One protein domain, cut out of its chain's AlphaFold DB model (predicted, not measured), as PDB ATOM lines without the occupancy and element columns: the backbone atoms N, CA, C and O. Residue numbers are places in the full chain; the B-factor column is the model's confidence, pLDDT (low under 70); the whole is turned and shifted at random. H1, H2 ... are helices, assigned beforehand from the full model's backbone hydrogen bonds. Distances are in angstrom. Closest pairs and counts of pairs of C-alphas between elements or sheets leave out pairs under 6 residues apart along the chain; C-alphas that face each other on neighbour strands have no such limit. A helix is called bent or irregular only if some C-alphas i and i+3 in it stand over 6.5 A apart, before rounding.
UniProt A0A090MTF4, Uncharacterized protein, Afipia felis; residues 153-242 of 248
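AT A GLANCE: This is residues 153 to 242 of the 248 residues of an uncharacterized protein of Afipia felis (UniProt A0A090MTF4). You will find a core of three helices, H2, H3 and H4, the longest by residues, packed in a triangle with their lines crossing at steep tilts. H1 makes a corner with H2, H5 packs on H3, and residues 221 to 230, in the long link before H5, stick out as a loop. The printed part has 90 residues with five named helices, H1 to H5 in order, and no named strand: the class is all helix. It is compact, with a radius of gyration of the C-alphas of 13.1 A and spans of 38 by 32 by 25 A.

HOW THE PARTS SIT: Begin at H4, residues 195 to 209, which is irregular: C-alphas 200 and 203 are 7.8 A apart. It touches H2, residues 161 to 169, the same way at a steep tilt of 40 degrees; their closest C-alphas, Ala 169 and Asn 203, are 4.8 A apart. H3, residues 177 to 189, forms a helical hairpin with H4, closest at the C-alphas of Val 188 and Pro 195, 6.3 A, and another with H2, closest at Ala 166 and Val 181, 5.3 A. H5, residues 235 to 242, touches H3 at residues 183 to 187 alone, only just about perpendicular at 71 degrees; the closest C-alphas, Glu 183 and Leu 235, are 6.7 A apart. H1, residues 153 to 159, and H2 only just touch, only at the corner, with 3 pairs of C-alphas within 8 A, the closest being Leu 158 and Arg 164 at 5.2 A. H1 and H4 are apart. Every O i to N i+4 pair is within hydrogen-bond range in H1, H2 and H3, against 8 of 11 in H4 and 3 of 4 in H5.

IN THESE COORDINATES: Find C-alpha 195 at (-24.776, -20.911, 30.405); from there H4 runs 18.8 A to C-alpha 209. H3 measures 18.9 A, H2 12.5 A, H5 11.2 A and H1 9.7 A, from C-alpha 153 at (-43.502, -30.447, 33.527). H5 ends at C-alpha 242, (-12.319, -24.649, 43.701).

THE WHOLE: The C-alphas of Asp 196 and Arg 226, the two farthest apart, are 39.0 A from each other. The printed part has no cut, and the link from H4 to H5, residues 210 to 234, is long. Mean pLDDT of the printed part is 70.1; look for values under 70 at residues 173 to 176, 202 to 203 and 205 to 242.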
ATOM      1  N   LEU A 153     -44.636 -31.058  32.850       77.31
ATOM      2  CA  LEU A 153     -43.502 -30.447  33.527       77.31
ATOM      3  C   LEU A 153     -42.187 -30.899  32.891       77.31
ATOM      4  O   LEU A 153     -41.384 -30.068  32.499       77.31
ATOM      5  N   ARG A 154     -41.993 -32.207  32.683       79.19
ATOM      6  CA  ARG A 154     -40.773 -32.718  32.043       79.19
ATOM      7  C   ARG A 154     -40.588 -32.181  30.618       79.19
ATOM      8  O   ARG A 154     -39.473 -31.864  30.230       79.19
ATOM      9  N   ARG A 155     -41.661 -32.071  29.831       82.44
ATOM     10  CA  ARG A 155     -41.642 -31.492  28.477       82.44
ATOM     11  C   ARG A 155     -41.320 -29.998  28.516       82.44
ATOM     12  O   ARG A 155     -40.520 -29.558  27.702       82.44
ATOM     13  N   ALA A 156     -41.893 -29.258  29.461       84.69
ATOM     14  CA  ALA A 156     -41.613 -27.843  29.677       84.69
ATOM     15  C   ALA A 156     -40.155 -27.623  30.111       84.69
ATOM     16  O   ALA A 156     -39.461 -26.801  29.524       84.69
ATOM     17  N   LEU A 157     -39.650 -28.433  31.046       86.06
ATOM     18  CA  LEU A 157     -38.248 -28.419  31.464       86.06
ATOM     19  C   LEU A 157     -37.319 -28.745  30.289       86.06
ATOM     20  O   LEU A 157     -36.370 -28.019  30.037       86.06
ATOM     21  N   LEU A 158     -37.618 -29.768  29.484       86.38
ATOM     22  CA  LEU A 158     -36.818 -30.097  28.295       86.38
ATOM     23  C   LEU A 158     -36.884 -29.042  27.177       86.38
ATOM     24  O   LEU A 158     -36.012 -29.044  26.304       86.38
ATOM     25  N   ALA A 159     -37.892 -28.165  27.187       89.62
ATOM     26  CA  ALA A 159     -37.963 -27.007  26.301       89.62
ATOM     27  C   ALA A 159     -37.083 -25.845  26.794       89.62
ATOM     28  O   ALA A 159     -36.668 -25.019  25.982       89.62
ATOM     29  N   HIS A 160     -36.747 -25.800  28.089       93.88
ATOM     30  CA  HIS A 160     -35.875 -24.778  28.654       93.88
ATOM     31  C   HIS A 160     -34.411 -24.993  28.211       93.88
ATOM     32  O   HIS A 160     -33.856 -26.075  28.452       93.88
ATOM     33  N   PRO A 161     -33.739 -23.992  27.602       93.88
ATOM     34  CA  PRO A 161     -32.390 -24.154  27.054       93.88
ATOM     35  C   PRO A 161     -31.355 -24.632  28.080       93.88
ATOM     36  O   PRO A 161     -30.634 -25.594  27.810       93.88
ATOM     37  N   LEU A 162     -31.340 -24.030  29.278       92.31
ATOM     38  CA  LEU A 162     -30.393 -24.387  30.346       92.31
ATOM     39  C   LEU A 162     -30.597 -25.820  30.843       92.31
ATOM     40  O   LEU A 162     -29.646 -26.585  30.967       92.31
ATOM     41  N   TYR A 163     -31.852 -26.216  31.053       92.50
ATOM     42  CA  TYR A 163     -32.191 -27.553  31.527       92.50
ATOM     43  C   TYR A 163     -31.814 -28.613  30.503       92.50
ATOM     44  O   TYR A 163     -31.250 -29.654  30.828       92.50
ATOM     45  N   ARG A 164     -32.087 -28.337  29.226       92.31
ATOM     46  CA  ARG A 164     -31.705 -29.218  28.129       92.31
ATOM     47  C   ARG A 164     -30.185 -29.350  28.007       92.31
ATOM     48  O   ARG A 164     -29.720 -30.448  27.703       92.31
ATOM     49  N   ALA A 165     -29.429 -28.273  28.217       90.31
ATOM     50  CA  ALA A 165     -27.969 -28.310  28.234       90.31
ATOM     51  C   ALA A 165     -27.451 -29.147  29.417       90.31
ATOM     52  O   ALA A 165     -26.695 -30.095  29.203       90.31
ATOM     53  N   ALA A 166     -27.946 -28.893  30.631       88.56
ATOM     54  CA  ALA A 166     -27.557 -29.622  31.837       88.56
ATOM     55  C   ALA A 166     -27.906 -31.118  31.739       88.56
ATOM     56  O   ALA A 166     -27.057 -31.977  31.956       88.56
ATOM     57  N   ASN A 167     -29.112 -31.455  31.279       89.56
ATOM     58  CA  ASN A 167     -29.559 -32.838  31.074       89.56
ATOM     59  C   ASN A 167     -28.756 -33.605  30.003       89.56
ATOM     60  O   ASN A 167     -28.768 -34.835  29.972       89.56
ATOM     61  N   ARG A 168     -28.075 -32.905  29.087       88.50
ATOM     62  CA  ARG A 168     -27.130 -33.532  28.144       88.50
ATOM     63  C   ARG A 168     -25.753 -33.740  28.763       88.50
ATOM     64  O   ARG A 168     -25.072 -34.683  28.375       88.50
ATOM     65  N   ALA A 169     -25.363 -32.865  29.683       86.19
ATOM     66  CA  ALA A 169     -24.066 -32.891  30.335       86.19
ATOM     67  C   ALA A 169     -24.011 -33.841  31.543       86.19
ATOM     68  O   ALA A 169     -22.927 -34.222  31.954       86.19
ATOM     69  N   VAL A 170     -25.145 -34.251  32.120       83.38
ATOM     70  CA  VAL A 170     -25.158 -35.185  33.259       83.38
ATOM     71  C   VAL A 170     -25.249 -36.648  32.780       83.38
ATOM     72  O   VAL A 170     -26.127 -36.984  31.978       83.38
ATOM     73  N   PRO A 171     -24.387 -37.564  33.273       79.12
ATOM     74  CA  PRO A 171     -24.430 -38.985  32.919       79.12
ATOM     75  C   PRO A 171     -25.754 -39.663  33.296       79.12
ATOM     76  O   PRO A 171     -26.244 -39.533  34.418       79.12
ATOM     77  N   ARG A 172     -26.309 -40.459  32.375       77.19
ATOM     78  CA  ARG A 172     -27.564 -41.200  32.589       77.19
ATOM     79  C   ARG A 172     -27.351 -42.488  33.389       77.19
ATOM     80  O   ARG A 172     -26.308 -43.126  33.282       77.19
ATOM     81  N   GLY A 173     -28.392 -42.921  34.106       65.81
ATOM     82  CA  GLY A 173     -28.451 -44.249  34.736       65.81
ATOM     83  C   GLY A 173     -28.048 -44.299  36.211       65.81
ATOM     84  O   GLY A 173     -27.847 -45.391  36.734       65.81
ATOM     85  N   LYS A 174     -27.935 -43.143  36.875       65.81
ATOM     86  CA  LYS A 174     -27.808 -43.052  38.334       65.81
ATOM     87  C   LYS A 174     -29.084 -42.465  38.933       65.81
ATOM     88  O   LYS A 174     -29.696 -41.599  38.313       65.81
ATOM     89  N   ASP A 175     -29.436 -42.906  40.137       63.78
ATOM     90  CA  ASP A 175     -30.706 -42.577  40.804       63.78
ATOM     91  C   ASP A 175     -30.899 -41.073  41.091       63.78
ATOM     92  O   ASP A 175     -32.027 -40.634  41.279       63.78
ATOM     93  N   TYR A 176     -29.827 -40.274  41.029       67.06
ATOM     94  CA  TYR A 176     -29.805 -38.840  41.362       67.06
ATOM     95  C   TYR A 176     -29.516 -37.924  40.164       67.06
ATOM     96  O   TYR A 176     -29.103 -36.779  40.331       67.06
ATOM     97  N   SER A 177     -29.648 -38.417  38.927       74.94
ATOM     98  CA  SER A 177     -29.292 -37.612  37.749       74.94
ATOM     99  C   SER A 177     -30.173 -36.371  37.577       74.94
ATOM    100  O   SER A 177     -29.690 -35.371  37.064       74.94
ATOM    101  N   GLU A 178     -31.445 -36.421  37.990       81.69
ATOM    102  CA  GLU A 178     -32.370 -35.286  37.842       81.69
ATOM    103  C   GLU A 178     -32.056 -34.160  38.841       81.69
ATOM    104  O   GLU A 178     -32.043 -32.998  38.441       81.69
ATOM    105  N   ASP A 179     -31.721 -34.489  40.096       78.81
ATOM    106  CA  ASP A 179     -31.348 -33.496  41.118       78.81
ATOM    107  C   ASP A 179     -30.097 -32.711  40.689       78.81
ATOM    108  O   ASP A 179     -30.071 -31.484  40.739       78.81
ATOM    109  N   VAL A 180     -29.090 -33.408  40.151       80.56
ATOM    110  CA  VAL A 180     -27.867 -32.775  39.626       80.56
ATOM    111  C   VAL A 180     -28.177 -31.833  38.459       80.56
ATOM    112  O   VAL A 180     -27.575 -30.766  38.349       80.56
ATOM    113  N   VAL A 181     -29.107 -32.205  37.574       87.25
ATOM    114  CA  VAL A 181     -29.526 -31.349  36.453       87.25
ATOM    115  C   VAL A 181     -30.210 -30.084  36.962       87.25
ATOM    116  O   VAL A 181     -29.890 -28.998  36.481       87.25
ATOM    117  N   GLN A 182     -31.131 -30.211  37.921       87.06
ATOM    118  CA  GLN A 182     -31.833 -29.066  38.505       87.06
ATOM    119  C   GLN A 182     -30.867 -28.104  39.193       87.06
ATOM    120  O   GLN A 182     -30.987 -26.894  39.044       87.06
ATOM    121  N   GLU A 183     -29.870 -28.640  39.879       82.81
ATOM    122  CA  GLU A 183     -28.906 -27.845  40.619       82.81
ATOM    123  C   GLU A 183     -27.924 -27.086  39.721       82.81
ATOM    124  O   GLU A 183     -27.644 -25.915  39.968       82.81
ATOM    125  N   ILE A 184     -27.465 -27.700  38.622       83.81
ATOM    126  CA  ILE A 184     -26.692 -26.989  37.590       83.81
ATOM    127  C   ILE A 184     -27.513 -25.820  37.033       83.81
ATOM    128  O   ILE A 184     -26.980 -24.733  36.838       83.81
ATOM    129  N   VAL A 185     -28.810 -26.027  36.780       89.12
ATOM    130  CA  VAL A 185     -29.691 -24.956  36.292       89.12
ATOM    131  C   VAL A 185     -29.849 -23.852  37.333       89.12
ATOM    132  O   VAL A 185     -29.765 -22.686  36.965       89.12
ATOM    133  N   LEU A 186     -30.048 -24.204  38.605       86.56
ATOM    134  CA  LEU A 186     -30.179 -23.241  39.700       86.56
ATOM    135  C   LEU A 186     -28.929 -22.362  39.824       86.56
ATOM    136  O   LEU A 186     -29.046 -21.144  39.812       86.56
ATOM    137  N   THR A 187     -27.748 -22.975  39.790       81.12
ATOM    138  CA  THR A 187     -26.451 -22.281  39.864       81.12
ATOM    139  C   THR A 187     -26.278 -21.256  38.731       81.12
ATOM    140  O   THR A 187     -25.729 -20.173  38.925       81.12
ATOM    141  N   VAL A 188     -26.776 -21.570  37.525       86.62
ATOM    142  CA  VAL A 188     -26.769 -20.611  36.404       86.62
ATOM    143  C   VAL A 188     -27.756 -19.471  36.619       86.62
ATOM    144  O   VAL A 188     -27.465 -18.333  36.259       86.62
ATOM    145  N   LEU A 189     -28.921 -19.754  37.202       86.00
ATOM    146  CA  LEU A 189     -29.910 -18.723  37.529       86.00
ATOM    147  C   LEU A 189     -29.436 -17.801  38.662       86.00
ATOM    148  O   LEU A 189     -29.778 -16.623  38.653       86.00
ATOM    149  N   GLU A 190     -28.630 -18.313  39.591       84.12
ATOM    150  CA  GLU A 190     -27.980 -17.551  40.667       84.12
ATOM    151  C   GLU A 190     -26.779 -16.725  40.168       84.12
ATOM    152  O   GLU A 190     -26.295 -15.842  40.872       84.12
ATOM    153  N   GLY A 191     -26.336 -16.956  38.926       84.00
ATOM    154  CA  GLY A 191     -25.241 -16.220  38.288       84.00
ATOM    155  C   GLY A 191     -23.843 -16.719  38.656       84.00
ATOM    156  O   GLY A 191     -22.857 -16.113  38.243       84.00
ATOM    157  N   GLU A 192     -23.736 -17.826  39.390       80.69
ATOM    158  CA  GLU A 192     -22.455 -18.429  39.779       80.69
ATOM    159  C   GLU A 192     -21.798 -19.220  38.639       80.69
ATOM    160  O   GLU A 192     -20.583 -19.422  38.620       80.69
ATOM    161  N   LEU A 193     -22.602 -19.673  37.674       83.00
ATOM    162  CA  LEU A 193     -22.150 -20.405  36.494       83.00
ATOM    163  C   LEU A 193     -22.733 -19.757  35.236       83.00
ATOM    164  O   LEU A 193     -23.911 -19.405  35.200       83.00
ATOM    165  N   SER A 194     -21.936 -19.595  34.180       89.31
ATOM    166  CA  SER A 194     -22.471 -19.079  32.917       89.31
ATOM    167  C   SER A 194     -23.165 -20.197  32.123       89.31
ATOM    168  O   SER A 194     -22.786 -21.364  32.228       89.31
ATOM    169  N   PRO A 195     -24.158 -19.899  31.267       88.69
ATOM    170  CA  PRO A 195     -24.776 -20.911  30.405       88.69
ATOM    171  C   PRO A 195     -23.777 -21.726  29.562       88.69
ATOM    172  O   PRO A 195     -23.997 -22.919  29.333       88.69
ATOM    173  N   ASP A 196     -22.672 -21.107  29.138       88.94
ATOM    174  CA  ASP A 196     -21.632 -21.738  28.316       88.94
ATOM    175  C   ASP A 196     -20.795 -22.756  29.113       88.94
ATOM    176  O   ASP A 196     -20.375 -23.791  28.577       88.94
ATOM    177  N   ASP A 197     -20.643 -22.544  30.424       84.25
ATOM    178  CA  ASP A 197     -19.939 -23.462  31.324       84.25
ATOM    179  C   ASP A 197     -20.647 -24.815  31.456       84.25
ATOM    180  O   ASP A 197     -19.997 -25.832  31.719       84.25
ATOM    181  N   ILE A 198     -21.966 -24.879  31.229       83.44
ATOM    182  CA  ILE A 198     -22.713 -26.144  31.267       83.44
ATOM    183  C   ILE A 198     -22.155 -27.118  30.219       83.44
ATOM    184  O   ILE A 198     -21.956 -28.301  30.506       83.44
ATOM    185  N   ALA A 199     -21.898 -26.634  29.002       77.25
ATOM    186  CA  ALA A 199     -21.415 -27.471  27.907       77.25
ATOM    187  C   ALA A 199     -19.949 -27.882  28.110       77.25
ATOM    188  O   ALA A 199     -19.591 -29.029  27.836       77.25
ATOM    189  N   ALA A 200     -19.123 -26.968  28.624       78.19
ATOM    190  CA  ALA A 200     -17.699 -27.203  28.837       78.19
ATOM    191  C   ALA A 200     -17.413 -28.080  30.069       78.19
ATOM    192  O   ALA A 200     -16.542 -28.949  30.032       78.19
ATOM    193  N   ARG A 201     -18.147 -27.869  31.169       73.25
ATOM    194  CA  ARG A 201     -17.819 -28.416  32.497       73.25
ATOM    195  C   ARG A 201     -18.919 -29.284  33.107       73.25
ATOM    196  O   ARG A 201     -18.653 -29.988  34.080       73.25
ATOM    197  N   GLY A 202     -20.129 -29.312  32.545       67.06
ATOM    198  CA  GLY A 202     -21.278 -30.004  33.146       67.06
ATOM    199  C   GLY A 202     -21.075 -31.509  33.370       67.06
ATOM    200  O   GLY A 202     -21.519 -32.034  34.390       67.06
ATOM    201  N   ASN A 203     -20.316 -32.194  32.501       69.88
ATOM    202  CA  ASN A 203     -19.913 -33.592  32.727       69.88
ATOM    203  C   ASN A 203     -19.023 -33.729  33.969       69.88
ATOM    204  O   ASN A 203     -19.260 -34.600  34.805       69.88
ATOM    205  N   ALA A 204     -18.009 -32.872  34.108       71.94
ATOM    206  CA  ALA A 204     -17.088 -32.906  35.238       71.94
ATOM    207  C   ALA A 204     -17.815 -32.605  36.557       71.94
ATOM    208  O   ALA A 204     -17.635 -33.342  37.526       71.94
ATOM    209  N   PHE A 205     -18.702 -31.605  36.569       69.00
ATOM    210  CA  PHE A 205     -19.546 -31.289  37.723       69.00
ATOM    211  C   PHE A 205     -20.485 -32.441  38.084       69.00
ATOM    212  O   PHE A 205     -20.508 -32.882  39.236       69.00
ATOM    213  N   GLY A 206     -21.181 -33.006  37.093       64.56
ATOM    214  CA  GLY A 206     -22.057 -34.153  37.300       64.56
ATOM    215  C   GLY A 206     -21.309 -35.368  37.851       64.56
ATOM    216  O   GLY A 206     -21.752 -35.982  38.819       64.56
ATOM    217  N   PHE A 207     -20.137 -35.703  37.304       64.94
ATOM    218  CA  PHE A 207     -19.328 -36.824  37.789       64.94
ATOM    219  C   PHE A 207     -18.698 -36.583  39.165       64.94
ATOM    220  O   PHE A 207     -18.696 -37.524  39.962       64.94
ATOM    221  N   LYS A 208     -18.171 -35.379  39.451       67.81
ATOM    222  CA  LYS A 208     -17.602 -35.005  40.765       67.81
ATOM    223  C   LYS A 208     -18.666 -35.205  41.844       67.81
ATOM    224  O   LYS A 208     -18.417 -35.890  42.829       67.81
ATOM    225  N   ARG A 209     -19.890 -34.742  41.582       62.84
ATOM    226  CA  ARG A 209     -21.019 -34.821  42.514       62.84
ATOM    227  C   ARG A 209     -21.589 -36.226  42.681       62.84
ATOM    228  O   ARG A 209     -21.751 -36.698  43.799       62.84
ATOM    229  N   LEU A 210     -21.771 -36.966  41.584       59.81
ATOM    230  CA  LEU A 210     -22.211 -38.370  41.604       59.81
ATOM    231  C   LEU A 210     -21.168 -39.343  42.202       59.81
ATOM    232  O   LEU A 210     -21.393 -40.561  42.179       59.81
ATOM    233  N   ARG A 211     -20.005 -38.842  42.638       59.94
ATOM    234  CA  ARG A 211     -18.921 -39.587  43.294       59.94
ATOM    235  C   ARG A 211     -18.725 -39.210  44.768       59.94
ATOM    236  O   ARG A 211     -17.934 -39.888  45.417       59.94
ATOM    237  N   ILE A 212     -19.423 -38.198  45.298       61.16
ATOM    238  CA  ILE A 212     -19.313 -37.808  46.713       61.16
ATOM    239  C   ILE A 212     -19.903 -38.932  47.591       61.16
ATOM    240  O   ILE A 212     -21.085 -39.268  47.442       61.16
ATOM    241  N   PRO A 213     -19.111 -39.554  48.486       45.59
ATOM    242  CA  PRO A 213     -19.606 -40.561  49.421       45.59
ATOM    243  C   PRO A 213     -20.505 -39.886  50.464       45.59
ATOM    244  O   PRO A 213     -20.050 -39.014  51.192       45.59
ATOM    245  N   GLY A 214     -21.780 -40.274  50.534       55.56
ATOM    246  CA  GLY A 214     -22.770 -39.638  51.420       55.56
ATOM    247  C   GLY A 214     -24.160 -39.506  50.798       55.56
ATOM    248  O   GLY A 214     -25.144 -39.422  51.525       55.56
ATOM    249  N   GLY A 215     -24.240 -39.621  49.468       52.25
ATOM    250  CA  GLY A 215     -25.491 -39.546  48.720       52.25
ATOM    251  C   GLY A 215     -25.882 -38.101  48.428       52.25
ATOM    252  O   GLY A 215     -25.770 -37.223  49.276       52.25
ATOM    253  N   ILE A 216     -26.333 -37.857  47.202       54.06
ATOM    254  CA  ILE A 216     -27.004 -36.606  46.859       54.06
ATOM    255  C   ILE A 216     -28.389 -36.715  47.493       54.06
ATOM    256  O   ILE A 216     -29.166 -37.591  47.117       54.06
ATOM    257  N   MET A 217     -28.665 -35.895  48.504       55.44
ATOM    258  CA  MET A 217     -30.021 -35.778  49.035       55.44
ATOM    259  C   MET A 217     -30.851 -34.989  48.029       55.44
ATOM    260  O   MET A 217     -30.390 -33.961  47.526       55.44
ATOM    261  N   SER A 218     -32.043 -35.486  47.706       56.91
ATOM    262  CA  SER A 218     -32.905 -34.813  46.734       56.91
ATOM    263  C   SER A 218     -33.268 -33.415  47.237       56.91
ATOM    264  O   SER A 218     -33.411 -33.197  48.445       56.91
ATOM    265  N   LEU A 219     -33.442 -32.459  46.321       60.09
ATOM    266  CA  LEU A 219     -33.943 -31.126  46.677       60.09
ATOM    267  C   LEU A 219     -35.312 -31.207  47.368       60.09
ATOM    268  O   LEU A 219     -35.573 -30.431  48.287       60.09
ATOM    269  N   ASP A 220     -36.112 -32.202  46.985       54.28
ATOM    270  CA  ASP A 220     -37.458 -32.455  47.496       54.28
ATOM    271  C   ASP A 220     -37.479 -33.333  48.766       54.28
ATOM    272  O   ASP A 220     -38.554 -33.637  49.293       54.28
ATOM    273  N   GLU A 221     -36.323 -33.787  49.268       53.59
ATOM    274  CA  GLU A 221     -36.272 -34.645  50.454       53.59
ATOM    275  C   GLU A 221     -36.575 -33.832  51.732       53.59
ATOM    276  O   GLU A 221     -35.903 -32.834  52.007       53.59
ATOM    277  N   PRO A 222     -37.575 -34.228  52.548       48.59
ATOM    278  CA  PRO A 222     -37.932 -33.492  53.756       48.59
ATOM    279  C   PRO A 222     -36.793 -33.523  54.790       48.59
ATOM    280  O   PRO A 222     -36.346 -34.587  55.215       48.59
ATOM    281  N   THR A 223     -36.375 -32.350  55.270       51.12
ATOM    282  CA  THR A 223     -35.238 -32.121  56.189       51.12
ATOM    283  C   THR A 223     -35.460 -32.576  57.639       51.12
ATOM    284  O   THR A 223     -34.712 -32.197  58.537       51.12
ATOM    285  N   PHE A 224     -36.445 -33.434  57.915       42.25
ATOM    286  CA  PHE A 224     -36.792 -33.872  59.276       42.25
ATOM    287  C   PHE A 224     -35.842 -34.938  59.856       42.25
ATOM    288  O   PHE A 224     -36.274 -35.862  60.546       42.25
ATOM    289  N   VAL A 225     -34.534 -34.817  59.625       45.09
ATOM    290  CA  VAL A 225     -33.527 -35.636  60.307       45.09
ATOM    291  C   VAL A 225     -32.745 -34.733  61.253       45.09
ATOM    292  O   VAL A 225     -31.802 -34.051  60.855       45.09
ATOM    293  N   ARG A 226     -33.169 -34.735  62.527       42.50
ATOM    294  CA  ARG A 226     -32.447 -34.131  63.660       42.50
ATOM    295  C   ARG A 226     -30.941 -34.410  63.510       42.50
ATOM    296  O   ARG A 226     -30.544 -35.573  63.493       42.50
ATOM    297  N   ASN A 227     -30.139 -33.347  63.428       45.78
ATOM    298  CA  ASN A 227     -28.666 -33.337  63.419       45.78
ATOM    299  C   ASN A 227     -27.941 -33.638  62.086       45.78
ATOM    300  O   ASN A 227     -26.789 -34.064  62.122       45.78
ATOM    301  N   ARG A 228     -28.554 -33.413  60.913       45.97
ATOM    302  CA  ARG A 228     -27.865 -33.557  59.603       45.97
ATOM    303  C   ARG A 228     -27.798 -32.297  58.733       45.97
ATOM    304  O   ARG A 228     -27.466 -32.401  57.556       45.97
ATOM    305  N   GLU A 229     -28.038 -31.114  59.290       46.50
ATOM    306  CA  GLU A 229     -27.876 -29.860  58.533       46.50
ATOM    307  C   GLU A 229     -26.444 -29.679  57.993       46.50
ATOM    308  O   GLU A 229     -26.271 -29.185  56.886       46.50
ATOM    309  N   SER A 230     -25.423 -30.190  58.693       48.84
ATOM    310  CA  SER A 230     -24.009 -30.086  58.295       48.84
ATOM    311  C   SER A 230     -23.560 -31.049  57.183       48.84
ATOM    312  O   SER A 230     -22.387 -31.047  56.822       48.84
ATOM    313  N   GLY A 231     -24.439 -31.926  56.681       48.34
ATOM    314  CA  GLY A 231     -24.093 -32.945  55.677       48.34
ATOM    315  C   GLY A 231     -24.560 -32.631  54.256       48.34
ATOM    316  O   GLY A 231     -24.303 -33.417  53.344       48.34
ATOM    317  N   ARG A 232     -25.283 -31.523  54.055       50.12
ATOM    318  CA  ARG A 232     -25.867 -31.167  52.761       50.12
ATOM    319  C   ARG A 232     -24.876 -30.316  51.967       50.12
ATOM    320  O   ARG A 232     -24.892 -29.103  52.076       50.12
ATOM    321  N   THR A 233     -24.026 -30.951  51.167       54.03
ATOM    322  CA  THR A 233     -23.175 -30.240  50.197       54.03
ATOM    323  C   THR A 233     -23.996 -29.857  48.965       54.03
ATOM    324  O   THR A 233     -24.368 -30.746  48.199       54.03
ATOM    325  N   MET A 234     -24.272 -28.570  48.749       55.62
ATOM    326  CA  MET A 234     -24.841 -27.986  47.519       55.62
ATOM    327  C   MET A 234     -23.761 -27.878  46.411       55.62
ATOM    328  O   MET A 234     -22.571 -28.103  46.654       55.62
ATOM    329  N   LEU A 235     -24.134 -27.650  45.146       50.88
ATOM    330  CA  LEU A 235     -23.194 -27.456  44.024       50.88
ATOM    331  C   LEU A 235     -22.478 -26.120  44.190       50.88
ATOM    332  O   LEU A 235     -21.271 -26.077  43.972       50.88
ATOM    333  N   VAL A 236     -23.204 -25.117  44.689       52.19
ATOM    334  CA  VAL A 236     -22.697 -23.832  45.190       52.19
ATOM    335  C   VAL A 236     -21.496 -24.043  46.116       52.19
ATOM    336  O   VAL A 236     -20.420 -23.492  45.884       52.19
ATOM    337  N   ASP A 237     -21.606 -24.959  47.087       51.44
ATOM    338  CA  ASP A 237     -20.490 -25.277  47.985       51.44
ATOM    339  C   ASP A 237     -19.297 -25.835  47.193       51.44
ATOM    340  O   ASP A 237     -18.156 -25.445  47.397       51.44
ATOM    341  N   THR A 238     -19.552 -26.706  46.212       51.78
ATOM    342  CA  THR A 238     -18.498 -27.365  45.416       51.78
ATOM    343  C   THR A 238     -17.780 -26.412  44.451       51.78
ATOM    344  O   THR A 238     -16.624 -26.669  44.115       51.78
ATOM    345  N   ILE A 239     -18.458 -25.360  43.984       49.59
ATOM    346  CA  ILE A 239     -17.898 -24.303  43.128       49.59
ATOM    347  C   ILE A 239     -17.084 -23.322  43.977       49.59
ATOM    348  O   ILE A 239     -15.993 -22.928  43.572       49.59
ATOM    349  N   SER A 240     -17.556 -23.026  45.190       50.31
ATOM    350  CA  SER A 240     -16.848 -22.194  46.168       50.31
ATOM    351  C   SER A 240     -15.503 -22.810  46.597       50.31
ATOM    352  O   SER A 240     -14.512 -22.097  46.733       50.31
ATOM    353  N   TYR A 241     -15.424 -24.143  46.718       45.94
ATOM    354  CA  TYR A 241     -14.192 -24.856  47.102       45.94
ATOM    355  C   TYR A 241     -13.113 -24.964  46.006       45.94
ATOM    356  O   TYR A 241     -11.999 -25.380  46.316       45.94
ATOM    357  N   ASP A 242     -13.373 -24.612  44.739       44.69
ATOM    358  CA  ASP A 242     -12.319 -24.649  43.701       44.69
ATOM    359  C   ASP A 242     -11.305 -23.480  43.853       44.69
ATOM    360  O   ASP A 242     -10.249 -23.512  43.220       44.69
TER     361      ASP A 242